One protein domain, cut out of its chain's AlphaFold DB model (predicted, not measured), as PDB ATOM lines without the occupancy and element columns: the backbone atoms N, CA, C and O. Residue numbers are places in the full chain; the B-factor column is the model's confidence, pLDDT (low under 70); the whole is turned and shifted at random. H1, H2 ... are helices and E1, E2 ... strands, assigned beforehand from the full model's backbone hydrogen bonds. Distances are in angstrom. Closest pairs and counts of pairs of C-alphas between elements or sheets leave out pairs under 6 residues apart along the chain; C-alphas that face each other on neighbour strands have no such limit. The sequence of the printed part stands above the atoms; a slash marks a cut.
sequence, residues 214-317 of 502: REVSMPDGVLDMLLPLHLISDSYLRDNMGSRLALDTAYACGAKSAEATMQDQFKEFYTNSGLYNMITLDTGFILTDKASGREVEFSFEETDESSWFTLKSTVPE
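This is residues 214 to 317 of the 502 residues of the protein "SH3b domain-containing protein" of Clostridiales bacterium (UniProt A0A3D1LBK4). A strongly twisted sheet of five strands makes one wall, with helix H2 packed along one face of it and the small hairpin E1 and E2 partly face to face with it, its strands crossed to those of the wall. The short helix H1 lies toward the outside and only grazes the wall. The printed part has 104 residues, in the order E1 E2 H1 E3 H2 E4 E5 E6 E7; the large sheet runs E3 E7 E6 E5 E4, antiparallel throughout, and the class is mixed. It is compact, with a radius of gyration of the C-alphas of 12.9 A and spans of 37 by 28 by 25 A.

Find C-alpha 214 at (32.554, -21.961, -33.019), where E1, residues 214 to 218, begins; E2 is 221 to 226. Next come H1, 235 to 239, and E3, 250 to 253. H2, 262 to 273, spans 16.5 A. Then read E4, 276 to 281, E5, 284 to 289, E6, 295 to 302, 23.2 A long, and E7, 307 to 313, ending at (32.535, -11.091, -21.593).

E4 to E7 form a meander, each strand the antiparallel neighbour of the one before. Look for N 279 and O 286, 3.0 A, in hairpin E4 and E5; N 287 and O 296, 2.8 A, in E5 and E6; N 310 and O 299, 2.8 A, in E6 and E7. E3 is the antiparallel neighbour of E7, with N 251 and O 309 within hydrogen-bond range at 2.8 A. H2 is on this sheet at a height of 7.0 A, two layers; the closest C-alphas to E6 are Gln 263 and Phe 300, 6.0 A. Hairpin E1 and E2, with N 216 and O 223 at 2.8 A, forms a sandwich, two sheets face to face, with the large sheet, strands at 64 degrees. In H1 and H2 every O i to N i+4 pair is within hydrogen-bond range.

The C-alphas of Asp 220 and Ala 258 are the farthest apart, 39.0 A. The printed part has no cut and no long link. Mean pLDDT of the printed part is 78.6; look for values under 70 at, among others, residues 238 to 243 and 255 to 259.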
ATOM      1  N   ARG A 214      31.542 -22.019 -34.077       75.88
ATOM      2  CA  ARG A 214      32.554 -21.961 -33.019       75.88
ATOM      3  C   ARG A 214      31.843 -21.941 -31.671       75.88
ATOM      4  O   ARG A 214      30.809 -21.298 -31.542       75.88
ATOM      5  N   GLU A 215      32.422 -22.550 -30.648       78.75
ATOM      6  CA  GLU A 215      32.069 -22.195 -29.268       78.75
ATOM      7  C   GLU A 215      32.824 -20.930 -28.851       78.75
ATOM      8  O   GLU A 215      33.937 -20.694 -29.319       78.75
ATOM      9  N   VAL A 216      32.273 -20.176 -27.906       85.06
ATOM     10  CA  VAL A 216      33.007 -19.212 -27.081       85.06
ATOM     11  C   VAL A 216      32.989 -19.713 -25.641       85.06
ATOM     12  O   VAL A 216      31.937 -20.114 -25.135       85.06
ATOM     13  N   SER A 217      34.146 -19.717 -24.980       80.31
ATOM     14  CA  SER A 217      34.226 -20.050 -23.554       80.31
ATOM     15  C   SER A 217      33.886 -18.814 -22.719       80.31
ATOM     16  O   SER A 217      34.641 -17.848 -22.749       80.31
ATOM     17  N   MET A 218      32.775 -18.848 -21.982       77.38
ATOM     18  CA  MET A 218      32.281 -17.742 -21.152       77.38
ATOM     19  C   MET A 218      32.481 -18.058 -19.656       77.38
ATOM     20  O   MET A 218      32.572 -19.238 -19.305       77.38
ATOM     21  N   PRO A 219      32.493 -17.063 -18.747       73.56
ATOM     22  CA  PRO A 219      32.566 -17.322 -17.303       73.56
ATOM     23  C   PRO A 219      31.385 -18.162 -16.784       73.56
ATOM     24  O   PRO A 219      31.550 -19.041 -15.944       73.56
ATOM     25  N   ASP A 220      30.194 -17.934 -17.338       70.44
ATOM     26  CA  ASP A 220      28.936 -18.578 -16.953       70.44
ATOM     27  C   ASP A 220      28.602 -19.833 -17.797       70.44
ATOM     28  O   ASP A 220      27.490 -20.364 -17.712       70.44
ATOM     29  N   GLY A 221      29.521 -20.306 -18.653       74.44
ATOM     30  CA  GLY A 221      29.336 -21.513 -19.468       74.44
ATOM     31  C   GLY A 221      29.921 -21.430 -20.880       74.44
ATOM     32  O   GLY A 221      31.066 -21.039 -21.085       74.44
ATOM     33  N   VAL A 222      29.150 -21.868 -21.877       78.88
ATOM     34  CA  VAL A 222      29.573 -21.904 -23.285       78.88
ATOM     35  C   VAL A 222      28.506 -21.251 -24.158       78.88
ATOM     36  O   VAL A 222      27.314 -21.489 -23.963       78.88
ATOM     37  N   LEU A 223      28.945 -20.430 -25.108       78.50
ATOM     38  CA  LEU A 223      28.111 -19.765 -26.110       78.50
ATOM     39  C   LEU A 223      28.362 -20.386 -27.494       78.50
ATOM     40  O   LEU A 223      29.506 -20.473 -27.934       78.50
ATOM     41  N   ASP A 224      27.297 -20.767 -28.199       74.56
ATOM     42  CA  ASP A 224      27.351 -21.209 -29.595       74.56
ATOM     43  C   ASP A 224      27.371 -20.005 -30.566       74.56
ATOM     44  O   ASP A 224      26.474 -19.160 -30.576       74.56
ATOM     45  N   MET A 225      28.387 -19.932 -31.427       75.94
ATOM     46  CA  MET A 225      28.656 -18.812 -32.337       75.94
ATOM     47  C   MET A 225      28.832 -19.276 -33.796       75.94
ATOM     48  O   MET A 225      29.263 -20.395 -34.061       75.94
ATOM     49  N   LEU A 226      28.552 -18.408 -34.775       73.25
ATOM     50  CA  LEU A 226      28.979 -18.578 -36.172       73.25
ATOM     51  C   LEU A 226      30.144 -17.639 -36.499       73.25
ATOM     52  O   LEU A 226      30.014 -16.443 -36.311       73.25
ATOM     53  N   LEU A 227      31.241 -18.139 -37.065       79.56
ATOM     54  CA  LEU A 227      32.411 -17.329 -37.417       79.56
ATOM     55  C   LEU A 227      32.494 -17.062 -38.940       79.56
ATOM     56  O   LEU A 227      32.418 -18.011 -39.730       79.56
ATOM     57  N   PRO A 228      32.712 -15.811 -39.398       73.44
ATOM     58  CA  PRO A 228      32.755 -15.462 -40.821       73.44
ATOM     59  C   PRO A 228      34.087 -15.824 -41.498       73.44
ATOM     60  O   PRO A 228      34.867 -14.953 -41.867       73.44
ATOM     61  N   LEU A 229      34.341 -17.115 -41.731       68.88
ATOM     62  CA  LEU A 229      35.621 -17.696 -42.210       68.88
ATOM     63  C   LEU A 229      36.271 -17.048 -43.456       68.88
ATOM     64  O   LEU A 229      37.458 -17.243 -43.726       68.88
ATOM     65  N   HIS A 230      35.488 -16.310 -44.242       67.69
ATOM     66  CA  HIS A 230      35.935 -15.560 -45.414       67.69
ATOM     67  C   HIS A 230      36.557 -14.199 -45.047       67.69
ATOM     68  O   HIS A 230      37.494 -13.778 -45.721       67.69
ATOM     69  N   LEU A 231      36.082 -13.567 -43.965       75.50
ATOM     70  CA  LEU A 231      36.608 -12.332 -43.368       75.50
ATOM     71  C   LEU A 231      37.769 -12.591 -42.402       75.50
ATOM     72  O   LEU A 231      38.601 -11.713 -42.190       75.50
ATOM     73  N   ILE A 232      37.828 -13.790 -41.818       79.44
ATOM     74  CA  ILE A 232      38.988 -14.252 -41.050       79.44
ATOM     75  C   ILE A 232      40.208 -14.281 -41.976       79.44
ATOM     76  O   ILE A 232      40.130 -14.818 -43.082       79.44
ATOM     77  N   SER A 233      41.324 -13.716 -41.519       78.69
ATOM     78  CA  SER A 233      42.648 -13.836 -42.147       78.69
ATOM     79  C   SER A 233      43.564 -14.741 -41.319       78.69
ATOM     80  O   SER A 233      44.417 -15.422 -41.887       78.69
ATOM     81  N   ASP A 234      43.303 -14.814 -40.009       81.75
ATOM     82  CA  ASP A 234      43.874 -15.733 -39.031       81.75
ATOM     83  C   ASP A 234      43.905 -17.171 -39.556       81.75
ATOM     84  O   ASP A 234      42.869 -17.824 -39.725       81.75
ATOM     85  N   SER A 235      45.109 -17.669 -39.833       75.19
ATOM     86  CA  SER A 235      45.292 -19.041 -40.298       75.19
ATOM     87  C   SER A 235      44.835 -20.043 -39.244       75.19
ATOM     88  O   SER A 235      44.206 -21.031 -39.596       75.19
ATOM     89  N   TYR A 236      45.031 -19.778 -37.950       74.62
ATOM     90  CA  TYR A 236      44.590 -20.696 -36.904       74.62
ATOM     91  C   TYR A 236      43.061 -20.876 -36.915       74.62
ATOM     92  O   TYR A 236      42.597 -22.015 -36.923       74.62
ATOM     93  N   LEU A 237      42.264 -19.809 -37.023       75.19
ATOM     94  CA  LEU A 237      40.801 -19.916 -37.112       75.19
ATOM     95  C   LEU A 237      40.269 -20.367 -38.483       75.19
ATOM     96  O   LEU A 237      39.133 -20.847 -38.551       75.19
ATOM     97  N   ARG A 238      41.045 -20.226 -39.566       68.75
ATOM     98  CA  ARG A 238      40.708 -20.736 -40.914       68.75
ATOM     99  C   ARG A 238      41.055 -22.204 -41.120       68.75
ATOM    100  O   ARG A 238      40.325 -22.902 -41.818       68.75
ATOM    101  N   ASP A 239      42.143 -22.658 -40.519       64.31
ATOM    102  CA  ASP A 239      42.635 -24.025 -40.653       64.31
ATOM    103  C   ASP A 239      41.970 -24.938 -39.606       64.31
ATOM    104  O   ASP A 239      41.723 -26.112 -39.878       64.31
ATOM    105  N   ASN A 240      41.597 -24.398 -38.433       61.09
ATOM    106  CA  ASN A 240      40.953 -25.150 -37.352       61.09
ATOM    107  C   ASN A 240      39.459 -24.802 -37.236       61.09
ATOM    108  O   ASN A 240      39.059 -23.705 -36.837       61.09
ATOM    109  N   MET A 241      38.616 -25.770 -37.597       59.41
ATOM    110  CA  MET A 241      37.157 -25.645 -37.628       59.41
ATOM    111  C   MET A 241      36.515 -26.264 -36.397       59.41
ATOM    112  O   MET A 241      36.885 -27.363 -35.996       59.41
ATOM    113  N   GLY A 242      35.545 -25.562 -35.809       55.69
ATOM    114  CA  GLY A 242      34.970 -25.929 -34.514       55.69
ATOM    115  C   GLY A 242      35.880 -25.639 -33.313       55.69
ATOM    116  O   GLY A 242      35.532 -26.027 -32.206       55.69
ATOM    117  N   SER A 243      37.024 -24.957 -33.494       67.81
ATOM    118  CA  SER A 243      37.822 -24.452 -32.365       67.81
ATOM    119  C   SER A 243      36.973 -23.588 -31.435       67.81
ATOM    120  O   SER A 243      36.106 -22.846 -31.896       67.81
ATOM    121  N   ARG A 244      37.272 -23.608 -30.133       77.25
ATOM    122  CA  ARG A 244      36.747 -22.581 -29.231       77.25
ATOM    123  C   ARG A 244      37.437 -21.250 -29.520       77.25
ATOM    124  O   ARG A 244      38.659 -21.203 -29.655       77.25
ATOM    125  N   LEU A 245      36.651 -20.188 -29.593       86.25
ATOM    126  CA  LEU A 245      37.118 -18.820 -29.445       86.25
ATOM    127  C   LEU A 245      37.281 -18.551 -27.945       86.25
ATOM    128  O   LEU A 245      36.447 -18.957 -27.128       86.25
ATOM    129  N   ALA A 246      38.372 -17.892 -27.587       87.56
ATOM    130  CA  ALA A 246      38.630 -17.419 -26.240       87.56
ATOM    131  C   ALA A 246      38.284 -15.932 -26.139       87.56
ATOM    132  O   ALA A 246      38.374 -15.190 -27.123       87.56
ATOM    133  N   LEU A 247      37.900 -15.514 -24.937       90.19
ATOM    134  CA  LEU A 247      37.800 -14.102 -24.596       90.19
ATOM    135  C   LEU A 247      39.207 -13.487 -24.500       90.19
ATOM    136  O   LEU A 247      40.207 -14.200 -24.365       90.19
ATOM    137  N   ASP A 248      39.266 -12.173 -24.685       89.81
ATOM    138  CA  ASP A 248      40.437 -11.293 -24.622       89.81
ATOM    139  C   ASP A 248      41.616 -11.726 -25.516       89.81
ATOM    140  O   ASP A 248      42.750 -11.266 -25.394       89.81
ATOM    141  N   THR A 249      41.313 -12.584 -26.493       91.75
ATOM    142  CA  THR A 249      42.231 -13.087 -27.513       91.75
ATOM    143  C   THR A 249      41.965 -12.379 -28.836       91.75
ATOM    144  O   THR A 249      40.884 -12.513 -29.410       91.75
ATOM    145  N   ALA A 250      42.961 -11.644 -29.330       92.19
ATOM    146  CA  ALA A 250      42.906 -10.984 -30.630       92.19
ATOM    147  C   ALA A 250      43.167 -11.984 -31.769       92.19
ATOM    148  O   ALA A 250      44.234 -12.593 -31.853       92.19
ATOM    149  N   TYR A 251      42.201 -12.110 -32.675       91.38
ATOM    150  CA  TYR A 251      42.239 -12.981 -33.846       91.38
ATOM    151  C   TYR A 251      42.305 -12.155 -35.128       91.38
ATOM    152  O   TYR A 251      41.555 -11.192 -35.301       91.38
ATOM    153  N   ALA A 252      43.181 -12.525 -36.061       90.19
ATOM    154  CA  ALA A 252      43.382 -11.737 -37.276       90.19
ATOM    155  C   ALA A 252      42.187 -11.808 -38.258       90.19
ATOM    156  O   ALA A 252      41.655 -12.869 -38.611       90.19
ATOM    157  N   CYS A 253      41.777 -10.655 -38.772       85.25
ATOM    158  CA  CYS A 253      40.776 -10.538 -39.825       85.25
ATOM    159  C   CYS A 253      41.318  -9.718 -41.006       85.25
ATOM    160  O   CYS A 253      42.413  -9.158 -40.955       85.25
ATOM    161  N   GLY A 254      40.607  -9.735 -42.133       73.81
ATOM    162  CA  GLY A 254      40.967  -8.965 -43.321       73.81
ATOM    163  C   GLY A 254      41.228  -9.794 -44.573       73.81
ATOM    164  O   GLY A 254      42.326 -10.294 -44.809       73.81
ATOM    165  N   ALA A 255      40.247  -9.787 -45.471       55.34
ATOM    166  CA  ALA A 255      40.513  -9.708 -46.902       55.34
ATOM    167  C   ALA A 255      40.076  -8.302 -47.341       55.34
ATOM    168  O   ALA A 255      38.897  -8.093 -47.616       55.34
ATOM    169  N   LYS A 256      40.992  -7.316 -47.301       51.41
ATOM    170  CA  LYS A 256      40.638  -5.886 -47.417       51.41
ATOM    171  C   LYS A 256      39.822  -5.593 -48.686       51.41
ATOM    172  O   LYS A 256      40.344  -5.644 -49.798       51.41
ATOM    173  N   SER A 257      38.561  -5.203 -48.490       53.09
ATOM    174  CA  SER A 257      37.872  -4.288 -49.401       53.09
ATOM    175  C   SER A 257      38.419  -2.878 -49.167       53.09
ATOM    176  O   SER A 257      38.811  -2.550 -48.051       53.09
ATOM    177  N   ALA A 258      38.445  -2.038 -50.200       59.50
ATOM    178  CA  ALA A 258      38.912  -0.655 -50.082       59.50
ATOM    179  C   ALA A 258      37.834   0.319 -49.555       59.50
ATOM    180  O   ALA A 258      38.109   1.510 -49.428       59.50
ATOM    181  N   GLU A 259      36.612  -0.165 -49.297       63.31
ATOM    182  CA  GLU A 259      35.413   0.678 -49.134       63.31
ATOM    183  C   GLU A 259      34.669   0.497 -47.790       63.31
ATOM    184  O   GLU A 259      33.691   1.201 -47.551       63.31
ATOM    185  N   ALA A 260      35.108  -0.411 -46.903       74.12
ATOM    186  CA  ALA A 260      34.472  -0.664 -45.598       74.12
ATOM    187  C   ALA A 260      35.465  -1.209 -44.551       74.12
ATOM    188  O   ALA A 260      36.421  -1.895 -44.918       74.12
ATOM    189  N   THR A 261      35.203  -0.946 -43.265       83.50
ATOM    190  CA  THR A 261      35.994  -1.453 -42.123       83.50
ATOM    191  C   THR A 261      35.753  -2.948 -41.875       83.50
ATOM    192  O   THR A 261      34.738  -3.506 -42.305       83.50
ATOM    193  N   MET A 262      36.657  -3.621 -41.158       85.12
ATOM    194  CA  MET A 262      36.429  -5.001 -40.712       85.12
ATOM    195  C   MET A 262      35.340  -5.095 -39.645       85.12
ATOM    196  O   MET A 262      34.558  -6.050 -39.681       85.12
ATOM    197  N   GLN A 263      35.234  -4.098 -38.759       88.81
ATOM    198  CA  GLN A 263      34.117  -3.975 -37.818       88.81
ATOM    199  C   GLN A 263      32.771  -4.013 -38.568       88.81
ATOM    200  O   GLN A 263      31.876  -4.771 -38.195       88.81
ATOM    201  N   ASP A 264      32.631  -3.256 -39.661       86.50
ATOM    202  CA  ASP A 264      31.386  -3.184 -40.435       86.50
ATOM    203  C   ASP A 264      31.104  -4.457 -41.246       86.50
ATOM    204  O   ASP A 264      29.956  -4.895 -41.301       86.50
ATOM    205  N   GLN A 265      32.129  -5.120 -41.795       80.50
ATOM    206  CA  GLN A 265      31.955  -6.417 -42.467       80.50
ATOM    207  C   GLN A 265      31.507  -7.521 -41.492       80.50
ATOM    208  O   GLN A 265      30.679  -8.369 -41.836       80.50
ATOM    209  N   PHE A 266      32.011  -7.511 -40.253       85.75
ATOM    210  CA  PHE A 266      31.545  -8.428 -39.209       85.75
ATOM    211  C   PHE A 266      30.117  -8.083 -38.750       85.75
ATOM    212  O   PHE A 266      29.287  -8.993 -38.673       85.75
ATOM    213  N   LYS A 267      29.791  -6.796 -38.518       85.88
ATOM    214  CA  LYS A 267      28.409  -6.337 -38.250       85.88
ATOM    215  C   LYS A 267      27.451  -6.836 -39.332       85.88
ATOM    216  O   LYS A 267      26.386  -7.364 -39.007       85.88
ATOM    217  N   GLU A 268      27.824  -6.696 -40.607       77.44
ATOM    218  CA  GLU A 268      27.028  -7.153 -41.748       77.44
ATOM    219  C   GLU A 268      26.805  -8.672 -41.701       77.44
ATOM    220  O   GLU A 268      25.660  -9.117 -41.791       77.44
ATOM    221  N   PHE A 269      27.852  -9.477 -41.490       70.50
ATOM    222  CA  PHE A 269      27.711 -10.931 -41.376       70.50
ATOM    223  C   PHE A 269      26.771 -11.352 -40.237       70.50
ATOM    224  O   PHE A 269      25.851 -12.142 -40.466       70.50
ATOM    225  N   TYR A 270      26.960 -10.826 -39.022       73.81
ATOM    226  CA  TYR A 270      26.131 -11.215 -37.878       73.81
ATOM    227  C   TYR A 270      24.686 -10.729 -38.021       73.81
ATOM    228  O   TYR A 270      23.763 -11.499 -37.743       73.81
ATOM    229  N   THR A 271      24.475  -9.525 -38.559       70.56
ATOM    230  CA  THR A 271      23.139  -9.017 -38.918       70.56
ATOM    231  C   THR A 271      22.458  -9.939 -39.933       70.56
ATOM    232  O   THR A 271      21.324 -10.365 -39.716       70.56
ATOM    233  N   ASN A 272      23.168 -10.321 -41.000       55.94
ATOM    234  CA  ASN A 272      22.659 -11.208 -42.048       55.94
ATOM    235  C   ASN A 272      22.450 -12.660 -41.575       55.94
ATOM    236  O   ASN A 272      21.637 -13.374 -42.162       55.94
ATOM    237  N   SER A 273      23.130 -13.103 -40.511       60.97
ATOM    238  CA  SER A 273      22.891 -14.418 -39.896       60.97
ATOM    239  C   SER A 273      21.533 -14.507 -39.186       60.97
ATOM    240  O   SER A 273      20.961 -15.589 -39.074       60.97
ATOM    241  N   GLY A 274      21.019 -13.379 -38.679       56.25
ATOM    242  CA  GLY A 274      19.757 -13.291 -37.942       56.25
ATOM    243  C   GLY A 274      19.736 -13.939 -36.548       56.25
ATOM    244  O   GLY A 274      18.792 -13.680 -35.799       56.25
ATOM    245  N   LEU A 275      20.750 -14.726 -36.165       59.41
ATOM    246  CA  LEU A 275      20.783 -15.491 -34.907       59.41
ATOM    247  C   LEU A 275      21.051 -14.635 -33.659       59.41
ATOM    248  O   LEU A 275      20.677 -15.037 -32.561       59.41
ATOM    249  N   TYR A 276      21.627 -13.441 -33.824       77.38
ATOM    250  CA  TYR A 276      22.064 -12.588 -32.715       77.38
ATOM    251  C   TYR A 276      21.292 -11.258 -32.662       77.38
ATOM    252  O   TYR A 276      20.848 -10.760 -33.703       77.38
ATOM    253  N   ASN A 277      21.083 -10.680 -31.477       84.19
ATOM    254  CA  ASN A 277      20.843  -9.234 -31.332       84.19
ATOM    255  C   ASN A 277      22.193  -8.508 -31.354       84.19
ATOM    256  O   ASN A 277      23.212  -9.149 -31.113       84.19
ATOM    257  N   MET A 278      22.213  -7.198 -31.624       92.44
ATOM    258  CA  MET A 278      23.464  -6.438 -31.673       92.44
ATOM    259  C   MET A 278      23.324  -5.017 -31.113       92.44
ATOM    260  O   MET A 278      22.393  -4.300 -31.486       92.44
ATOM    261  N   ILE A 279      24.272  -4.601 -30.269       91.75
ATOM    262  CA  ILE A 279      24.435  -3.217 -29.786       91.75
ATOM    263  C   ILE A 279      25.773  -2.698 -30.315       91.75
ATOM    264  O   ILE A 279      26.808  -3.278 -30.010       91.75
ATOM    265  N   THR A 280      25.778  -1.623 -31.104       89.38
ATOM    266  CA  THR A 280      27.022  -1.035 -31.636       89.38
ATOM    267  C   THR A 280      27.770  -0.243 -30.564       89.38
ATOM    268  O   THR A 280      27.153   0.536 -29.839       89.38
ATOM    269  N   LEU A 281      29.095  -0.397 -30.525       87.38
ATOM    270  CA  LEU A 281      30.028   0.384 -29.710       87.38
ATOM    271  C   LEU A 281      31.020   1.121 -30.626       87.38
ATOM    272  O   LEU A 281      31.221   0.710 -31.772       87.38
ATOM    273  N   ASP A 282      31.685   2.162 -30.122       85.25
ATOM    274  CA  ASP A 282      32.623   2.980 -30.913       85.25
ATOM    275  C   ASP A 282      33.754   2.149 -31.549       85.25
ATOM    276  O   ASP A 282      34.104   2.365 -32.706       85.25
ATOM    277  N   THR A 283      34.274   1.148 -30.829       85.06
ATOM    278  CA  THR A 283      35.331   0.225 -31.290       85.06
ATOM    279  C   THR A 283      34.827  -1.199 -31.550       85.06
ATOM    280  O   THR A 283      35.629  -2.119 -31.713       85.06
ATOM    281  N   GLY A 284      33.511  -1.436 -31.536       90.69
ATOM    282  CA  GLY A 284      32.993  -2.797 -31.394       90.69
ATOM    283  C   GLY A 284      31.494  -2.988 -31.599       90.69
ATOM    284  O   GLY A 284      30.819  -2.178 -32.238       90.69
ATOM    285  N   PHE A 285      30.979  -4.097 -31.078       94.25
ATOM    286  CA  PHE A 285      29.557  -4.354 -30.865       94.25
ATOM    287  C   PHE A 285      29.349  -5.532 -29.903       94.25
ATOM    288  O   PHE A 285      30.097  -6.500 -29.940       94.25
ATOM    289  N   ILE A 286      28.299  -5.500 -29.086       93.44
ATOM    290  CA  ILE A 286      27.839  -6.666 -28.313       93.44
ATOM    291  C   ILE A 286      26.928  -7.519 -29.194       93.44
ATOM    292  O   ILE A 286      26.079  -6.959 -29.886       93.44
ATOM    293  N   LEU A 287      27.069  -8.848 -29.143       92.44
ATOM    294  CA  LEU A 287      26.099  -9.815 -29.660       92.44
ATOM    295  C   LEU A 287      25.384 -10.548 -28.523       92.44
ATOM    296  O   LEU A 287      26.047 -11.125 -27.667       92.44
ATOM    297  N   THR A 288      24.054 -10.629 -28.588       89.06
ATOM    298  CA  THR A 288      23.234 -11.553 -27.775       89.06
ATOM    299  C   THR A 288      22.816 -12.741 -28.628       89.06
ATOM    300  O   THR A 288      22.106 -12.539 -29.612       89.06
ATOM    301  N   ASP A 289      23.169 -13.974 -28.272       81.19
ATOM    302  CA  ASP A 289      22.562 -15.156 -28.894       81.19
ATOM    303  C   ASP A 289      21.084 -15.274 -28.500       81.19
ATOM    304  O   ASP A 289      20.728 -15.302 -27.322       81.19
ATOM    305  N   LYS A 290      20.207 -15.374 -29.501       72.38
ATOM    306  CA  LYS A 290      18.756 -15.482 -29.301       72.38
ATOM    307  C   LYS A 290      18.308 -16.859 -28.802       72.38
ATOM    308  O   LYS A 290      17.168 -16.967 -28.357       72.38
ATOM    309  N   ALA A 291      19.147 -17.896 -28.892       64.62
ATOM    310  CA  ALA A 291      18.809 -19.243 -28.427       64.62
ATOM    311  C   ALA A 291      19.103 -19.441 -26.929       64.62
ATOM    312  O   ALA A 291      18.235 -19.900 -26.189       64.62
ATOM    313  N   SER A 292      20.305 -19.075 -26.477       72.81
ATOM    314  CA  SER A 292      20.751 -19.211 -25.082       72.81
ATOM    315  C   SER A 292      20.563 -17.952 -24.229       72.81
ATOM    316  O   SER A 292      20.594 -18.048 -23.003       72.81
ATOM    317  N   GLY A 293      20.385 -16.779 -24.846       79.19
ATOM    318  CA  GLY A 293      20.346 -15.482 -24.161       79.19
ATOM    319  C   GLY A 293      21.716 -14.956 -23.715       79.19
ATOM    320  O   GLY A 293      21.773 -13.913 -23.071       79.19
ATOM    321  N   ARG A 294      22.807 -15.664 -24.035       82.25
ATOM    322  CA  ARG A 294      24.184 -15.299 -23.670       82.25
ATOM    323  C   ARG A 294      24.691 -14.140 -24.518       82.25
ATOM    324  O   ARG A 294      24.366 -14.048 -25.702       82.25
ATOM    325  N   GLU A 295      25.532 -13.299 -23.928       90.00
ATOM    326  CA  GLU A 295      26.073 -12.103 -24.572       90.00
ATOM    327  C   GLU A 295      27.608 -12.093 -24.611       90.00
ATOM    328  O   GLU A 295      28.269 -12.655 -23.736       90.00
ATOM    329  N   VAL A 296      28.172 -11.482 -25.655       91.81
ATOM    330  CA  VAL A 296      29.619 -11.374 -25.895       91.81
ATOM    331  C   VAL A 296      29.935 -10.091 -26.668       91.81
ATOM    332  O   VAL A 296      29.258  -9.759 -27.641       91.81
ATOM    333  N   GLU A 297      30.965  -9.356 -26.259       94.00
ATOM    334  CA  GLU A 297      31.442  -8.167 -26.970       94.00
ATOM    335  C   GLU A 297      32.434  -8.568 -28.062       94.00
ATOM    336  O   GLU A 297      33.345  -9.345 -27.806       94.00
ATOM    337  N   PHE A 298      32.303  -8.006 -29.259       94.69
ATOM    338  CA  PHE A 298      33.378  -7.908 -30.241       94.69
ATOM    339  C   PHE A 298      34.017  -6.525 -30.145       94.69
ATOM    340  O   PHE A 298      33.327  -5.522 -30.319       94.69
ATOM    341  N   SER A 299      35.334  -6.467 -29.977       93.81
ATOM    342  CA  SER A 299      36.146  -5.262 -30.176       93.81
ATOM    343  C   SER A 299      37.035  -5.448 -31.406       93.81
ATOM    344  O   SER A 299      37.475  -6.566 -31.673       93.81
ATOM    345  N   PHE A 300      37.311  -4.380 -32.152       92.00
ATOM    346  CA  PHE A 300      38.138  -4.410 -33.362       92.00
ATOM    347  C   PHE A 300      39.324  -3.461 -33.240       92.00
ATOM    348  O   PHE A 300      39.197  -2.349 -32.733       92.00
ATOM    349  N   GLU A 301      40.463  -3.898 -33.767       90.00
ATOM    350  CA  GLU A 301      41.661  -3.077 -33.926       90.00
ATOM    351  C   GLU A 301      42.072  -3.114 -35.397       90.00
ATOM    352  O   GLU A 301      42.282  -4.187 -35.964       90.00
ATOM    353  N   GLU A 302      42.158  -1.952 -36.044       85.38
ATOM    354  CA  GLU A 302      42.439  -1.847 -37.478       85.38
ATOM    355  C   GLU A 302      43.600  -0.889 -37.745       85.38
ATOM    356  O   GLU A 302      43.690   0.197 -37.174       85.38
ATOM    357  N   THR A 303      44.501  -1.303 -38.635       81.19
ATOM    358  CA  THR A 303      45.699  -0.554 -39.032       81.19
ATOM    359  C   THR A 303      45.863  -0.559 -40.554       81.19
ATOM    360  O   THR A 303      45.213  -1.324 -41.281       81.19
ATOM    361  N   ASP A 304      46.778   0.269 -41.063       72.50
ATOM    362  CA  ASP A 304      47.094   0.326 -42.495       72.50
ATOM    363  C   ASP A 304      47.523  -1.043 -43.064       72.50
ATOM    364  O   ASP A 304      47.185  -1.362 -44.208       72.50
ATOM    365  N   GLU A 305      48.156  -1.904 -42.257       73.62
ATOM    366  CA  GLU A 305      48.695  -3.201 -42.696       73.62
ATOM    367  C   GLU A 305      47.854  -4.424 -42.273       73.62
ATOM    368  O   GLU A 305      47.760  -5.374 -43.049       73.62
ATOM    369  N   SER A 306      47.190  -4.393 -41.110       80.06
ATOM    370  CA  SER A 306      46.473  -5.547 -40.523       80.06
ATOM    371  C   SER A 306      45.244  -5.147 -39.699       80.06
ATOM    372  O   SER A 306      45.158  -4.019 -39.212       80.06
ATOM    373  N   SER A 307      44.319  -6.090 -39.507       88.88
ATOM    374  CA  SER A 307      43.117  -5.927 -38.679       88.88
ATOM    375  C   SER A 307      42.914  -7.148 -37.775       88.88
ATOM    376  O   SER A 307      43.259  -8.270 -38.154       88.88
ATOM    377  N   TRP A 308      42.319  -6.941 -36.603       91.81
ATOM    378  CA  TRP A 308      41.995  -7.985 -35.630       91.81
ATOM    379  C   TRP A 308      40.600  -7.779 -35.038       91.81
ATOM    380  O   TRP A 308      40.082  -6.662 -35.009       91.81
ATOM    381  N   PHE A 309      40.009  -8.864 -34.537       93.75
ATOM    382  CA  PHE A 309      38.847  -8.823 -33.652       93.75
ATOM    383  C   PHE A 309      39.135  -9.604 -32.366       93.75
ATOM    384  O   PHE A 309      39.810 -10.633 -32.395       93.75
ATOM    385  N   THR A 310      38.582  -9.136 -31.256       94.25
ATOM    386  CA  THR A 310      38.711  -9.727 -29.919       94.25
ATOM    387  C   THR A 310      37.317  -9.945 -29.350       94.25
ATOM    388  O   THR A 310      36.469  -9.063 -29.486       94.25
ATOM    389  N   LEU A 311      37.071 -11.093 -28.714       93.94
ATOM    390  CA  LEU A 311      35.840 -11.325 -27.950       93.94
ATOM    391  C   LEU A 311      36.029 -10.912 -26.487       93.94
ATOM    392  O   LEU A 311      37.107 -11.148 -25.961       93.94
ATOM    393  N   LYS A 312      35.010 -10.389 -25.798       89.25
ATOM    394  CA  LYS A 312      35.028 -10.185 -24.333       89.25
ATOM    395  C   LYS A 312      33.716 -10.604 -23.680       89.25
ATOM    396  O   LYS A 312      32.675 -10.656 -24.339       89.25
ATOM    397  N   SER A 313      33.755 -10.876 -22.378       82.38
ATOM    398  CA  SER A 313      32.535 -11.091 -21.593       82.38
ATOM    399  C   SER A 313      31.741  -9.791 -21.479       82.38
ATOM    400  O   SER A 313      32.318  -8.739 -21.219       82.38
ATOM    401  N   THR A 314      30.418  -9.866 -21.622       74.44
ATOM    402  CA  THR A 314      29.501  -8.791 -21.198       74.44
ATOM    403  C   THR A 314      28.772  -9.125 -19.903       74.44
ATOM    404  O   THR A 314      28.233  -8.223 -19.264       74.44
ATOM    405  N   VAL A 315      28.783 -10.400 -19.483       66.50
ATOM    406  CA  VAL A 315      28.569 -10.748 -18.076       66.50
ATOM    407  C   VAL A 315      29.657  -9.993 -17.313       66.50
ATOM    408  O   VAL A 315      30.834 -10.238 -17.613       66.50
ATOM    409  N   PRO A 316      29.309  -9.061 -16.404       60.31
ATOM    410  CA  PRO A 316      30.308  -8.358 -15.619       60.31
ATOM    411  C   PRO A 316      31.170  -9.391 -14.904       60.31
ATOM    412  O   PRO A 316      30.634 -10.321 -14.302       60.31
ATOM    413  N   GLU A 317      32.488  -9.245 -15.002       62.19
ATOM    414  CA  GLU A 317      33.405 -10.023 -14.178       62.19
ATOM    415  C   GLU A 317      33.014  -9.773 -12.714       62.19
ATOM    416  O   GLU A 317      32.912  -8.613 -12.299       62.19
TER     417      GLU A 317